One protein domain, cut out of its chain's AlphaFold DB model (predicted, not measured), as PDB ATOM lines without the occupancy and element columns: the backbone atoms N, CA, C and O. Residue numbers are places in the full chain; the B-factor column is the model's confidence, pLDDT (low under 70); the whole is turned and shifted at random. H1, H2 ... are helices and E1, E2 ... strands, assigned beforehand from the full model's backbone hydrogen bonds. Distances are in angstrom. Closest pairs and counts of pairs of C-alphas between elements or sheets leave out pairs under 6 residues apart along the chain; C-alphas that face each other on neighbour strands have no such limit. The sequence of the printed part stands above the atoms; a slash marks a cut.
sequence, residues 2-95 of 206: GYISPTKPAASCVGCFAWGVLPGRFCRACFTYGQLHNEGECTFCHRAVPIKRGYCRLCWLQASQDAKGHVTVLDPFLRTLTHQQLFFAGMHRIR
ATOM      1  N   GLY A   2     -45.527  10.003 -24.891       60.12
ATOM      2  CA  GLY A   2     -46.661   9.435 -24.156       60.12
ATOM      3  C   GLY A   2     -47.729   8.948 -25.133       60.12
ATOM      4  O   GLY A   2     -48.072   9.677 -26.066       60.12
ATOM      5  N   TYR A   3     -48.204   7.721 -24.944       74.19
ATOM      6  CA  TYR A   3     -49.337   7.167 -25.676       74.19
ATOM      7  C   TYR A   3     -50.584   8.026 -25.420       74.19
ATOM      8  O   TYR A   3     -50.890   8.365 -24.277       74.19
ATOM      9  N   ILE A   4     -51.281   8.424 -26.485       73.56
ATOM     10  CA  ILE A   4     -52.556   9.139 -26.395       73.56
ATOM     11  C   ILE A   4     -53.645   8.108 -26.668       73.56
ATOM     12  O   ILE A   4     -53.668   7.533 -27.755       73.56
ATOM     13  N   SER A   5     -54.520   7.874 -25.687       73.62
ATOM     14  CA  SER A   5     -55.623   6.922 -25.846       73.62
ATOM     15  C   SER A   5     -56.496   7.295 -27.055       73.62
ATOM     16  O   SER A   5     -56.869   8.467 -27.172       73.62
ATOM     17  N   PRO A   6     -56.880   6.330 -27.912       74.44
ATOM     18  CA  PRO A   6     -57.820   6.548 -29.011       74.44
ATOM     19  C   PRO A   6     -59.178   7.089 -28.550       74.44
ATOM     20  O   PRO A   6     -59.846   7.779 -29.311       74.44
ATOM     21  N   THR A   7     -59.571   6.800 -27.307       83.75
ATOM     22  CA  THR A   7     -60.844   7.235 -26.708       83.75
ATOM     23  C   THR A   7     -60.780   8.625 -26.082       83.75
ATOM     24  O   THR A   7     -61.778   9.117 -25.562       83.75
ATOM     25  N   LYS A   8     -59.607   9.270 -26.080       81.69
ATOM     26  CA  LYS A   8     -59.457  10.569 -25.431       81.69
ATOM     27  C   LYS A   8     -60.223  11.638 -26.224       81.69
ATOM     28  O   LYS A   8     -59.928  11.823 -27.407       81.69
ATOM     29  N   PRO A   9     -61.145  12.382 -25.586       81.25
ATOM     30  CA  PRO A   9     -61.898  13.414 -26.277       81.25
ATOM     31  C   PRO A   9     -60.980  14.555 -26.721       81.25
ATOM     32  O   PRO A   9     -59.937  14.834 -26.113       81.25
ATOM     33  N   ALA A  10     -61.379  15.230 -27.797       85.94
ATOM     34  CA  ALA A  10     -60.715  16.447 -28.232       85.94
ATOM     35  C   ALA A  10     -60.912  17.560 -27.193       85.94
ATOM     36  O   ALA A  10     -61.992  17.724 -26.629       85.94
ATOM     37  N   ALA A  11     -59.861  18.338 -26.957       85.25
ATOM     38  CA  ALA A  11     -59.859  19.448 -26.018       85.25
ATOM     39  C   ALA A  11     -59.039  20.619 -26.571       85.25
ATOM     40  O   ALA A  11     -58.256  20.470 -27.516       85.25
ATOM     41  N   SER A  12     -59.196  21.787 -25.955       89.94
ATOM     42  CA  SER A  12     -58.413  22.977 -26.281       89.94
ATOM     43  C   SER A  12     -57.155  23.060 -25.422       89.94
ATOM     44  O   SER A  12     -57.185  22.867 -24.208       89.94
ATOM     45  N   CYS A  13     -56.025  23.365 -26.054       89.88
ATOM     46  CA  CYS A  13     -54.759  23.574 -25.363       89.88
ATOM     47  C   CYS A  13     -54.823  24.859 -24.538       89.88
ATOM     48  O   CYS A  13     -55.041  25.928 -25.102       89.88
ATOM     49  N   VAL A  14     -54.517  24.784 -23.242       88.69
ATOM     50  CA  VAL A  14     -54.540  25.961 -22.357       88.69
ATOM     51  C   VAL A  14     -53.579  27.050 -22.842       88.69
ATOM     52  O   VAL A  14     -53.910  28.224 -22.805       88.69
ATOM     53  N   GLY A  15     -52.407  26.695 -23.377       87.06
ATOM     54  CA  GLY A  15     -51.402  27.685 -23.788       87.06
ATOM     55  C   GLY A  15     -51.726  28.432 -25.089       87.06
ATOM     56  O   GLY A  15     -51.493  29.631 -25.191       87.06
ATOM     57  N   CYS A  16     -52.264  27.751 -26.101       89.06
ATOM     58  CA  CYS A  16     -52.427  28.329 -27.447       89.06
ATOM     59  C   CYS A  16     -53.815  28.145 -28.061       89.06
ATOM     60  O   CYS A  16     -53.974  28.409 -29.245       89.06
ATOM     61  N   PHE A  17     -54.780  27.643 -27.290       90.81
ATOM     62  CA  PHE A  17     -56.152  27.359 -27.721       90.81
ATOM     63  C   PHE A  17     -56.276  26.421 -28.924       90.81
ATOM     64  O   PHE A  17     -57.331  26.310 -29.536       90.81
ATOM     65  N   ALA A  18     -55.209  25.686 -29.236       88.50
ATOM     66  CA  ALA A  18     -55.251  24.686 -30.282       88.50
ATOM     67  C   ALA A  18     -56.201  23.553 -29.909       88.50
ATOM     68  O   ALA A  18     -56.032  22.955 -28.844       88.50
ATOM     69  N   TRP A  19     -57.141  23.235 -30.792       89.38
ATOM     70  CA  TRP A  19     -58.142  22.199 -30.551       89.38
ATOM     71  C   TRP A  19     -57.725  20.856 -31.158       89.38
ATOM     72  O   TRP A  19     -57.250  20.799 -32.294       89.38
ATOM     73  N   GLY A  20     -57.879  19.768 -30.407       87.94
ATOM     74  CA  GLY A  20     -57.669  18.402 -30.891       87.94
ATOM     75  C   GLY A  20     -57.379  17.421 -29.759       87.94
ATOM     76  O   GLY A  20     -57.569  17.733 -28.588       87.94
ATOM     77  N   VAL A  21     -56.900  16.221 -30.088       87.50
ATOM     78  CA  VAL A  21     -56.531  15.231 -29.063       87.50
ATOM     79  C   VAL A  21     -55.152  15.577 -28.494       87.50
ATOM     80  O   VAL A  21     -54.143  15.562 -29.203       87.50
ATOM     81  N   LEU A  22     -55.100  15.928 -27.208       83.56
ATOM     82  CA  LEU A  22     -53.890  16.411 -26.538       83.56
ATOM     83  C   LEU A  22     -53.332  15.361 -25.568       83.56
ATOM     84  O   LEU A  22     -54.104  14.656 -24.921       83.56
ATOM     85  N   PRO A  23     -52.003  15.278 -25.363       82.62
ATOM     86  CA  PRO A  23     -51.431  14.387 -24.350       82.62
ATOM     87  C   PRO A  23     -51.822  14.802 -22.920       82.62
ATOM     88  O   PRO A  23     -51.968  13.946 -22.057       82.62
ATOM     89  N   GLY A  24     -52.109  16.084 -22.681       85.94
ATOM     90  CA  GLY A  24     -52.573  16.627 -21.399       85.94
ATOM     91  C   GLY A  24     -53.290  17.966 -21.596       85.94
ATOM     92  O   GLY A  24     -53.842  18.207 -22.664       85.94
ATOM     93  N   ARG A  25     -53.233  18.860 -20.596       88.56
ATOM     94  CA  ARG A  25     -53.798  20.229 -20.680       88.56
ATOM     95  C   ARG A  25     -53.123  21.107 -21.745       88.56
ATOM     96  O   ARG A  25     -53.714  22.054 -22.259       88.56
ATOM     97  N   PHE A  26     -51.880  20.782 -22.096       87.94
ATOM     98  CA  PHE A  26     -51.106  21.472 -23.121       87.94
ATOM     99  C   PHE A  26     -50.861  20.567 -24.329       87.94
ATOM    100  O   PHE A  26     -50.590  19.370 -24.203       87.94
ATOM    101  N   CYS A  27     -50.873  21.158 -25.524       88.50
ATOM    102  CA  CYS A  27     -50.312  20.512 -26.703       88.50
ATOM    103  C   CYS A  27     -48.801  20.324 -26.518       88.50
ATOM    104  O   CYS A  27     -48.157  21.086 -25.793       88.50
ATOM    105  N   ARG A  28     -48.205  19.344 -27.210       86.31
ATOM    106  CA  ARG A  28     -46.777  19.014 -27.046       86.31
ATOM    107  C   ARG A  28     -45.862  20.231 -27.203       86.31
ATOM    108  O   ARG A  28     -44.904  20.373 -26.459       86.31
ATOM    109  N   ALA A  29     -46.175  21.112 -28.147       87.88
ATOM    110  CA  ALA A  29     -45.362  22.289 -28.404       87.88
ATOM    111  C   ALA A  29     -45.508  23.372 -27.322       87.88
ATOM    112  O   ALA A  29     -44.518  24.017 -27.003       87.88
ATOM    113  N   CYS A  30     -46.698  23.563 -26.740       90.12
ATOM    114  CA  CYS A  30     -46.871  24.436 -25.574       90.12
ATOM    115  C   CYS A  30     -46.212  23.850 -24.331       90.12
ATOM    116  O   CYS A  30     -45.589  24.599 -23.593       90.12
ATOM    117  N   PHE A  31     -46.304  22.532 -24.140       90.50
ATOM    118  CA  PHE A  31     -45.626  21.852 -23.042       90.50
ATOM    119  C   PHE A  31     -44.116  22.105 -23.102       90.50
ATOM    120  O   PHE A  31     -43.556  22.647 -22.163       90.50
ATOM    121  N   THR A  32     -43.464  21.811 -24.235       91.00
ATOM    122  CA  THR A  32     -42.022  22.069 -24.395       91.00
ATOM    123  C   THR A  32     -41.677  23.553 -24.286       91.00
ATOM    124  O   THR A  32     -40.673  23.891 -23.680       91.00
ATOM    125  N   TYR A  33     -42.500  24.444 -24.840       92.62
ATOM    126  CA  TYR A  33     -42.261  25.884 -24.739       92.62
ATOM    127  C   TYR A  33     -42.312  26.375 -23.286       92.62
ATOM    128  O   TYR A  33     -41.470  27.175 -22.900       92.62
ATOM    129  N   GLY A  34     -43.239  25.859 -22.474       93.12
ATOM    130  CA  GLY A  34     -43.323  26.179 -21.048       93.12
ATOM    131  C   GLY A  34     -42.184  25.616 -20.202       93.12
ATOM    132  O   GLY A  34     -41.884  26.167 -19.159       93.12
ATOM    133  N   GLN A  35     -41.505  24.564 -20.660       93.50
ATOM    134  CA  GLN A  35     -40.290  24.070 -19.998       93.50
ATOM    135  C   GLN A  35     -39.065  24.961 -20.269       93.50
ATOM    136  O   GLN A  35     -38.075  24.872 -19.557       93.50
ATOM    137  N   LEU A  36     -39.103  25.782 -21.324       93.25
ATOM    138  CA  LEU A  36     -37.977  26.619 -21.757       93.25
ATOM    139  C   LEU A  36     -38.121  28.085 -21.339       93.25
ATOM    140  O   LEU A  36     -37.179  28.863 -21.499       93.25
ATOM    141  N   HIS A  37     -39.305  28.486 -20.888       94.81
ATOM    142  CA  HIS A  37     -39.669  29.879 -20.701       94.81
ATOM    143  C   HIS A  37     -40.511  30.040 -19.441       94.81
ATOM    144  O   HIS A  37     -41.458  29.286 -19.232       94.81
ATOM    145  N   ASN A  38     -40.180  31.055 -18.643       94.00
ATOM    146  CA  ASN A  38     -40.919  31.385 -17.432       94.00
ATOM    147  C   ASN A  38     -42.299  31.950 -17.770       94.00
ATOM    148  O   ASN A  38     -42.507  32.540 -18.838       94.00
ATOM    149  N   GLU A  39     -43.230  31.770 -16.838       93.56
ATOM    150  CA  GLU A  39     -44.532  32.422 -16.893       93.56
ATOM    151  C   GLU A  39     -44.379  33.938 -16.766       93.56
ATOM    152  O   GLU A  39     -43.537  34.446 -16.027       93.56
ATOM    153  N   GLY A  40     -45.194  34.658 -17.523       93.25
ATOM    154  CA  GLY A  40     -45.292  36.104 -17.469       93.25
ATOM    155  C   GLY A  40     -46.488  36.581 -18.278       93.25
ATOM    156  O   GLY A  40     -47.183  35.793 -18.926       93.25
ATOM    157  N   GLU A  41     -46.743  37.880 -18.237       96.75
ATOM    158  CA  GLU A  41     -47.825  38.476 -19.006       96.75
ATOM    159  C   GLU A  41     -47.380  38.727 -20.451       96.75
ATOM    160  O   GLU A  41     -46.339  39.333 -20.714       96.75
ATOM    161  N   CYS A  42     -48.155  38.232 -21.414       94.69
ATOM    162  CA  CYS A  42     -47.875  38.469 -22.822       94.69
ATOM    163  C   CYS A  42     -48.207  39.913 -23.222       94.69
ATOM    164  O   CYS A  42     -49.368  40.299 -23.161       94.69
ATOM    165  N   THR A  43     -47.252  40.638 -23.805       95.56
ATOM    166  CA  THR A  43     -47.408  42.036 -24.246       95.56
ATOM    167  C   THR A  43     -48.593  42.265 -25.190       95.56
ATOM    168  O   THR A  43     -49.236  43.297 -25.106       95.56
ATOM    169  N   PHE A  44     -48.895  41.318 -26.089       92.56
ATOM    170  CA  PHE A  44     -50.016  41.468 -27.029       92.56
ATOM    171  C   PHE A  44     -51.375  41.008 -26.480       92.56
ATOM    172  O   PHE A  44     -52.382  41.670 -26.682       92.56
ATOM    173  N   CYS A  45     -51.440  39.824 -25.862       91.88
ATOM    174  CA  CYS A  45     -52.718  39.203 -25.499       91.88
ATOM    175  C   CYS A  45     -53.033  39.247 -24.003       91.88
ATOM    176  O   CYS A  45     -54.058  38.702 -23.604       91.88
ATOM    177  N   HIS A  46     -52.144  39.823 -23.189       92.81
ATOM    178  CA  HIS A  46     -52.279  40.004 -21.738       92.81
ATOM    179  C   HIS A  46     -52.496  38.720 -20.929       92.81
ATOM    180  O   HIS A  46     -52.855  38.731 -19.756       92.81
ATOM    181  N   ARG A  47     -52.261  37.560 -21.542       91.62
ATOM    182  CA  ARG A  47     -52.401  36.271 -20.867       91.62
ATOM    183  C   ARG A  47     -51.168  35.988 -20.017       91.62
ATOM    184  O   ARG A  47     -50.052  36.100 -20.523       91.62
ATOM    185  N   ALA A  48     -51.390  35.516 -18.792       92.75
ATOM    186  CA  ALA A  48     -50.363  34.923 -17.941       92.75
ATOM    187  C   ALA A  48     -50.039  33.501 -18.428       92.75
ATOM    188  O   ALA A  48     -50.810  32.561 -18.227       92.75
ATOM    189  N   VAL A  49     -48.937  33.356 -19.161       92.75
ATOM    190  CA  VAL A  49     -48.477  32.094 -19.765       92.75
ATOM    191  C   VAL A  49     -46.954  32.127 -19.921       92.75
ATOM    192  O   VAL A  49     -46.356  33.187 -19.790       92.75
ATOM    193  N   PRO A  50     -46.286  31.013 -20.263       94.44
ATOM    194  CA  PRO A  50     -44.883  31.069 -20.650       94.44
ATOM    195  C   PRO A  50     -44.628  32.076 -21.781       94.44
ATOM    196  O   PRO A  50     -45.311  32.029 -22.817       94.44
ATOM    197  N   ILE A  51     -43.638  32.958 -21.601       95.62
ATOM    198  CA  ILE A  51     -43.302  34.032 -22.548       95.62
ATOM    199  C   ILE A  51     -41.840  33.990 -23.003       95.62
ATOM    200  O   ILE A  51     -40.913  33.761 -22.230       95.62
ATOM    201  N   LYS A  52     -41.616  34.297 -24.282       94.12
ATOM    202  CA  LYS A  52     -40.286  34.533 -24.855       94.12
ATOM    203  C   LYS A  52     -40.233  35.961 -25.373       94.12
ATOM    204  O   LYS A  52     -40.985  36.302 -26.284       94.12
ATOM    205  N   ARG A  53     -39.314  36.767 -24.827       93.44
ATOM    206  CA  ARG A  53     -39.143  38.192 -25.179       93.44
ATOM    207  C   ARG A  53     -40.459  38.987 -25.086       93.44
ATOM    208  O   ARG A  53     -40.788  39.724 -26.001       93.44
ATOM    209  N   GLY A  54     -41.241  38.767 -24.028       94.19
ATOM    210  CA  GLY A  54     -42.521  39.456 -23.801       94.19
ATOM    211  C   GLY A  54     -43.738  38.855 -24.514       94.19
ATOM    212  O   GLY A  54     -44.863  39.204 -24.189       94.19
ATOM    213  N   TYR A  55     -43.571  37.900 -25.437       95.62
ATOM    214  CA  TYR A  55     -44.697  37.338 -26.194       95.62
ATOM    215  C   TYR A  55     -44.907  35.854 -25.909       95.62
ATOM    216  O   TYR A  55     -43.953  35.076 -25.825       95.62
ATOM    217  N   CYS A  56     -46.171  35.436 -25.823       94.25
ATOM    218  CA  CYS A  56     -46.524  34.032 -25.671       94.25
ATOM    219  C   CYS A  56     -46.338  33.245 -26.973       94.25
ATOM    220  O   CYS A  56     -46.281  33.795 -28.079       94.25
ATOM    221  N   ARG A  57     -46.321  31.914 -26.863       92.38
ATOM    222  CA  ARG A  57     -46.173  31.018 -28.020       92.38
ATOM    223  C   ARG A  57     -47.215  31.253 -29.123       92.38
ATOM    224  O   ARG A  57     -46.890  31.067 -30.293       92.38
ATOM    225  N   LEU A  58     -48.459  31.596 -28.771       92.38
ATOM    226  CA  LEU A  58     -49.521  31.840 -29.757       92.38
ATOM    227  C   LEU A  58     -49.194  33.065 -30.623       92.38
ATOM    228  O   LEU A  58     -49.249  32.971 -31.843       92.38
ATOM    229  N   CYS A  59     -48.748  34.156 -30.001       92.94
ATOM    230  CA  CYS A  59     -48.322  35.377 -30.687       92.94
ATOM    231  C   CYS A  59     -47.094  35.136 -31.572       92.94
ATOM    232  O   CYS A  59     -47.068  35.555 -32.723       92.94
ATOM    233  N   TRP A  60     -46.116  34.366 -31.082       92.44
ATOM    234  CA  TRP A  60     -44.976  33.926 -31.895       92.44
ATOM    235  C   TRP A  60     -45.394  33.113 -33.119       92.44
ATOM    236  O   TRP A  60     -44.775  33.226 -34.178       92.44
ATOM    237  N   LEU A  61     -46.430  32.284 -32.985       90.00
ATOM    238  CA  LEU A  61     -46.944  31.518 -34.109       90.00
ATOM    239  C   LEU A  61     -47.673  32.418 -35.108       90.00
ATOM    240  O   LEU A  61     -47.465  32.229 -36.300       90.00
ATOM    241  N   GLN A  62     -48.478  33.377 -34.644       90.94
ATOM    242  CA  GLN A  62     -49.122  34.352 -35.524       90.94
ATOM    243  C   GLN A  62     -48.079  35.164 -36.294       90.94
ATOM    244  O   GLN A  62     -48.096  35.146 -37.517       90.94
ATOM    245  N   ALA A  63     -47.096  35.743 -35.603       91.12
ATOM    246  CA  ALA A  63     -46.010  36.479 -36.244       91.12
ATOM    247  C   ALA A  63     -45.261  35.618 -37.275       91.12
ATOM    248  O   ALA A  63     -44.898  36.090 -38.344       91.12
ATOM    249  N   SER A  64     -45.069  34.323 -36.989       87.44
ATOM    250  CA  SER A  64     -44.470  33.384 -37.951       87.44
ATOM    251  C   SER A  64     -45.356  33.115 -39.170       87.44
ATOM    252  O   SER A  64     -44.837  32.731 -40.215       87.44
ATOM    253  N   GLN A  65     -46.679  33.230 -39.036       85.94
ATOM    254  CA  GLN A  65     -47.612  33.105 -40.153       85.94
ATOM    255  C   GLN A  65     -47.640  34.377 -40.992       85.94
ATOM    256  O   GLN A  65     -47.538  34.262 -42.209       85.94
ATOM    257  N   ASP A  66     -47.686  35.541 -40.349       85.75
ATOM    258  CA  ASP A  66     -47.674  36.844 -41.020       85.75
ATOM    259  C   ASP A  66     -46.345  37.081 -41.754       85.75
ATOM    260  O   ASP A  66     -46.316  37.649 -42.838       85.75
ATOM    261  N   ALA A  67     -45.239  36.562 -41.213       85.38
ATOM    262  CA  ALA A  67     -43.927  36.625 -41.851       85.38
ATOM    263  C   ALA A  67     -43.713  35.589 -42.972       85.38
ATOM    264  O   ALA A  67     -42.632  35.558 -43.568       85.38
ATOM    265  N   LYS A  68     -44.673  34.694 -43.262       80.19
ATOM    266  CA  LYS A  68     -44.496  33.684 -44.324       80.19
ATOM    267  C   LYS A  68     -44.172  34.369 -45.653       80.19
ATOM    268  O   LYS A  68     -44.911  35.221 -46.111       80.19
ATOM    269  N   GLY A  69     -43.082  33.939 -46.290       69.69
ATOM    270  CA  GLY A  69     -42.598  34.529 -47.547       69.69
ATOM    271  C   GLY A  69     -41.520  35.600 -47.360       69.69
ATOM    272  O   GLY A  69     -40.816  35.909 -48.317       69.69
ATOM    273  N   HIS A  70     -41.297  36.074 -46.130       70.19
ATOM    274  CA  HIS A  70     -40.244  37.030 -45.798       70.19
ATOM    275  C   HIS A  70     -39.054  36.335 -45.111       70.19
ATOM    276  O   HIS A  70     -39.217  35.511 -44.211       70.19
ATOM    277  N   VAL A  71     -37.825  36.658 -45.530       56.81
ATOM    278  CA  VAL A  71     -36.591  36.222 -44.847       56.81
ATOM    279  C   VAL A  71     -36.266  37.255 -43.772       56.81
ATOM    280  O   VAL A  71     -35.421  38.121 -43.978       56.81
ATOM    281  N   THR A  72     -36.990  37.241 -42.655       63.22
ATOM    282  CA  THR A  72     -36.871  38.308 -41.651       63.22
ATOM    283  C   THR A  72     -36.922  37.810 -40.213       63.22
ATOM    284  O   THR A  72     -37.420  36.731 -39.887       63.22
ATOM    285  N   VAL A  73     -36.351  38.636 -39.334       79.56
ATOM    286  CA  VAL A  73     -36.521  38.566 -37.882       79.56
ATOM    287  C   VAL A  73     -38.004  38.794 -37.570       79.56
ATOM    288  O   VAL A  73     -38.605  39.707 -38.117       79.56
ATOM    289  N   LEU A  74     -38.592  37.981 -36.689       85.69
ATOM    290  CA  LEU A  74     -40.031  38.029 -36.376       85.69
ATOM    291  C   LEU A  74     -40.447  39.183 -35.440       85.69
ATOM    292  O   LEU A  74     -41.638  39.398 -35.246       85.69
ATOM    293  N   ASP A  75     -39.495  39.913 -34.848       86.56
ATOM    294  CA  ASP A  75     -39.768  40.990 -33.875       86.56
ATOM    295  C   ASP A  75     -40.713  42.090 -34.400       86.56
ATOM    296  O   ASP A  75     -41.643  42.443 -33.679       86.56
ATOM    297  N   PRO A  76     -40.573  42.587 -35.648       87.19
ATOM    298  CA  PRO A  76     -41.489  43.587 -36.194       87.19
ATOM    299  C   PRO A  76     -42.933  43.078 -36.261       87.19
ATOM    300  O   PRO A  76     -43.850  43.783 -35.859       87.19
ATOM    301  N   PHE A  77     -43.123  41.822 -36.674       89.38
ATOM    302  CA  PHE A  77     -44.444  41.201 -36.788       89.38
ATOM    303  C   PHE A  77     -45.120  41.008 -35.430       89.38
ATOM    304  O   PHE A  77     -46.340  41.062 -35.344       89.38
ATOM    305  N   LEU A  78     -44.344  40.810 -34.357       90.56
ATOM    306  CA  LEU A  78     -44.883  40.713 -32.997       90.56
ATOM    307  C   LEU A  78     -45.484  42.038 -32.507       90.56
ATOM    308  O   LEU A  78     -46.446  42.017 -31.743       90.56
ATOM    309  N   ARG A  79     -44.935  43.174 -32.952       89.00
ATOM    310  CA  ARG A  79     -45.411  44.516 -32.574       89.00
ATOM    311  C   ARG A  79     -46.643  44.949 -33.363       89.00
ATOM    312  O   ARG A  79     -47.380  45.811 -32.905       89.00
ATOM    313  N   THR A  80     -46.860  44.356 -34.534       89.12
ATOM    314  CA  THR A  80     -47.968  44.680 -35.444       89.12
ATOM    315  C   THR A  80     -49.061  43.612 -35.449       89.12
ATOM    316  O   THR A  80     -49.843  43.538 -36.395       89.12
ATOM    317  N   LEU A  81     -49.106  42.745 -34.432       88.88
ATOM    318  CA  LEU A  81     -50.159  41.740 -34.321       88.88
ATOM    319  C   LEU A  81     -51.521  42.425 -34.179       88.88
ATOM    320  O   LEU A  81     -51.690  43.335 -33.374       88.88
ATOM    321  N   THR A  82     -52.505  41.954 -34.940       88.19
ATOM    322  CA  THR A  82     -53.896  42.438 -34.864       88.19
ATOM    323  C   THR A  82     -54.870  41.346 -34.444       88.19
ATOM    324  O   THR A  82     -55.945  41.628 -33.928       88.19
ATOM    325  N   HIS A  83     -54.497  40.083 -34.640       86.62
ATOM    326  CA  HIS A  83     -55.353  38.931 -34.396       86.62
ATOM    327  C   HIS A  83     -54.519  37.709 -34.002       86.62
ATOM    328  O   HIS A  83     -53.290  37.738 -34.034       86.62
ATOM    329  N   GLN A  84     -55.188  36.628 -33.599       85.81
ATOM    330  CA  GLN A  84     -54.561  35.330 -33.351       85.81
ATOM    331  C   GLN A  84     -55.329  34.245 -34.100       85.81
ATOM    332  O   GLN A  84     -56.478  33.942 -33.780       85.81
ATOM    333  N   GLN A  85     -54.676  33.612 -35.067       86.50
ATOM    334  CA  GLN A  85     -55.225  32.474 -35.781       86.50
ATOM    335  C   GLN A  85     -55.190  31.236 -34.884       86.50
ATOM    336  O   GLN A  85     -54.125  30.741 -34.496       86.50
ATOM    337  N   LEU A  86     -56.373  30.696 -34.594       86.38
ATOM    338  CA  LEU A  86     -56.515  29.398 -33.944       86.38
ATOM    339  C   LEU A  86     -56.195  28.271 -34.930       86.38
ATOM    340  O   LEU A  86     -56.393  28.390 -36.140       86.38
ATOM    341  N   PHE A  87     -55.683  27.161 -34.407       81.62
ATOM    342  CA  PHE A  87     -55.219  26.040 -35.217       81.62
ATOM    343  C   PHE A  87     -55.576  24.703 -34.586       81.62
ATOM    344  O   PHE A  87     -55.666  24.563 -33.369       81.62
ATOM    345  N   PHE A  88     -55.693  23.678 -35.421       86.19
ATOM    346  CA  PHE A  88     -55.820  22.315 -34.932       86.19
ATOM    347  C   PHE A  88     -54.505  21.815 -34.327       86.19
ATOM    348  O   PHE A  88     -53.399  22.099 -34.816       86.19
ATOM    349  N   ALA A  89     -54.613  21.054 -33.241       81.62
ATOM    350  CA  ALA A  89     -53.472  20.440 -32.584       81.62
ATOM    351  C   ALA A  89     -52.678  19.590 -33.593       81.62
ATOM    352  O   ALA A  89     -53.229  18.784 -34.332       81.62
ATOM    353  N   GLY A  90     -51.361  19.803 -33.652       74.62
ATOM    354  CA  GLY A  90     -50.482  19.122 -34.612       74.62
ATOM    355  C   GLY A  90     -50.408  19.748 -36.012       74.62
ATOM    356  O   GLY A  90     -49.473  19.425 -36.737       74.62
ATOM    357  N   MET A  91     -51.282  20.700 -36.366       76.81
ATOM    358  CA  MET A  91     -51.312  21.312 -37.711       76.81
ATOM    359  C   MET A  91     -50.564  22.650 -37.836       76.81
ATOM    360  O   MET A  91     -50.375  23.154 -38.935       76.81
ATOM    361  N   HIS A  92     -50.060  23.211 -36.733       66.69
ATOM    362  CA  HIS A  92     -49.296  24.474 -36.729       66.69
ATOM    363  C   HIS A  92     -47.980  24.437 -37.528       66.69
ATOM    364  O   HIS A  92     -47.409  25.480 -37.837       66.69
ATOM    365  N   ARG A  93     -47.475  23.242 -37.849       60.59
ATOM    366  CA  ARG A  93     -46.446  23.043 -38.867       60.59
ATOM    367  C   ARG A  93     -47.111  22.281 -40.000       60.59
ATOM    368  O   ARG A  93     -47.117  21.052 -39.973       60.59
ATOM    369  N   ILE A  94     -47.639  22.991 -41.000       49.81
ATOM    370  CA  ILE A  94     -47.742  22.398 -42.336       49.81
ATOM    371  C   ILE A  94     -46.302  22.021 -42.655       49.81
ATOM    372  O   ILE A  94     -45.461  22.896 -42.864       49.81
ATOM    373  N   ARG A  95     -45.982  20.727 -42.522       45.16
ATOM    374  CA  ARG A  95     -44.673  20.202 -42.888       45.16
ATOM    375  C   ARG A  95     -44.472  20.699 -44.305       45.16
ATOM    376  O   ARG A  95     -45.273  20.358 -45.173       45.16
TER     377      ARG A  95
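AT A GLANCE: This is residues 2 to 95 of the 206 residues of an uncharacterized protein of Actinomadura madurae (UniProt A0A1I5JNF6). With little regular structure, this model has H1 and H2 near strand E2 of the E1, E2 hairpin, with H3 packed on H2. Three helices and two strands, in order H1, E1, E2, H2, H3, hold 32 of the 94 printed residues. The class is mixed, the sheet antiparallel. It is compact, radius of gyration of the C-alphas 13.7 A, and spans 42 by 29 by 21 A.

IN THESE COORDINATES: Find C-alpha 28 at (-46.777, 19.014, -27.046), where H1, residues 28 to 36, begins, 12.8 A long. E1 is residues 39 to 41, E2 48 to 52, H2 57 to 66, H3 75 to 79, ending at C-alpha 79 (-45.411, 44.516, -32.574).

HOW THE PARTS SIT: N 40 and O 49 of the hairpin are within hydrogen-bond range, 2.9 A. H2 and H3 touch, closest C-alphas Ala 63 and Phe 77, 5.0 A. Each helix has every O i to N i+4 pair within range.

THE WHOLE: The printed part has no cut; pLDDT is under 70 at residues 2, 69, 71 to 72 and 92 to 95.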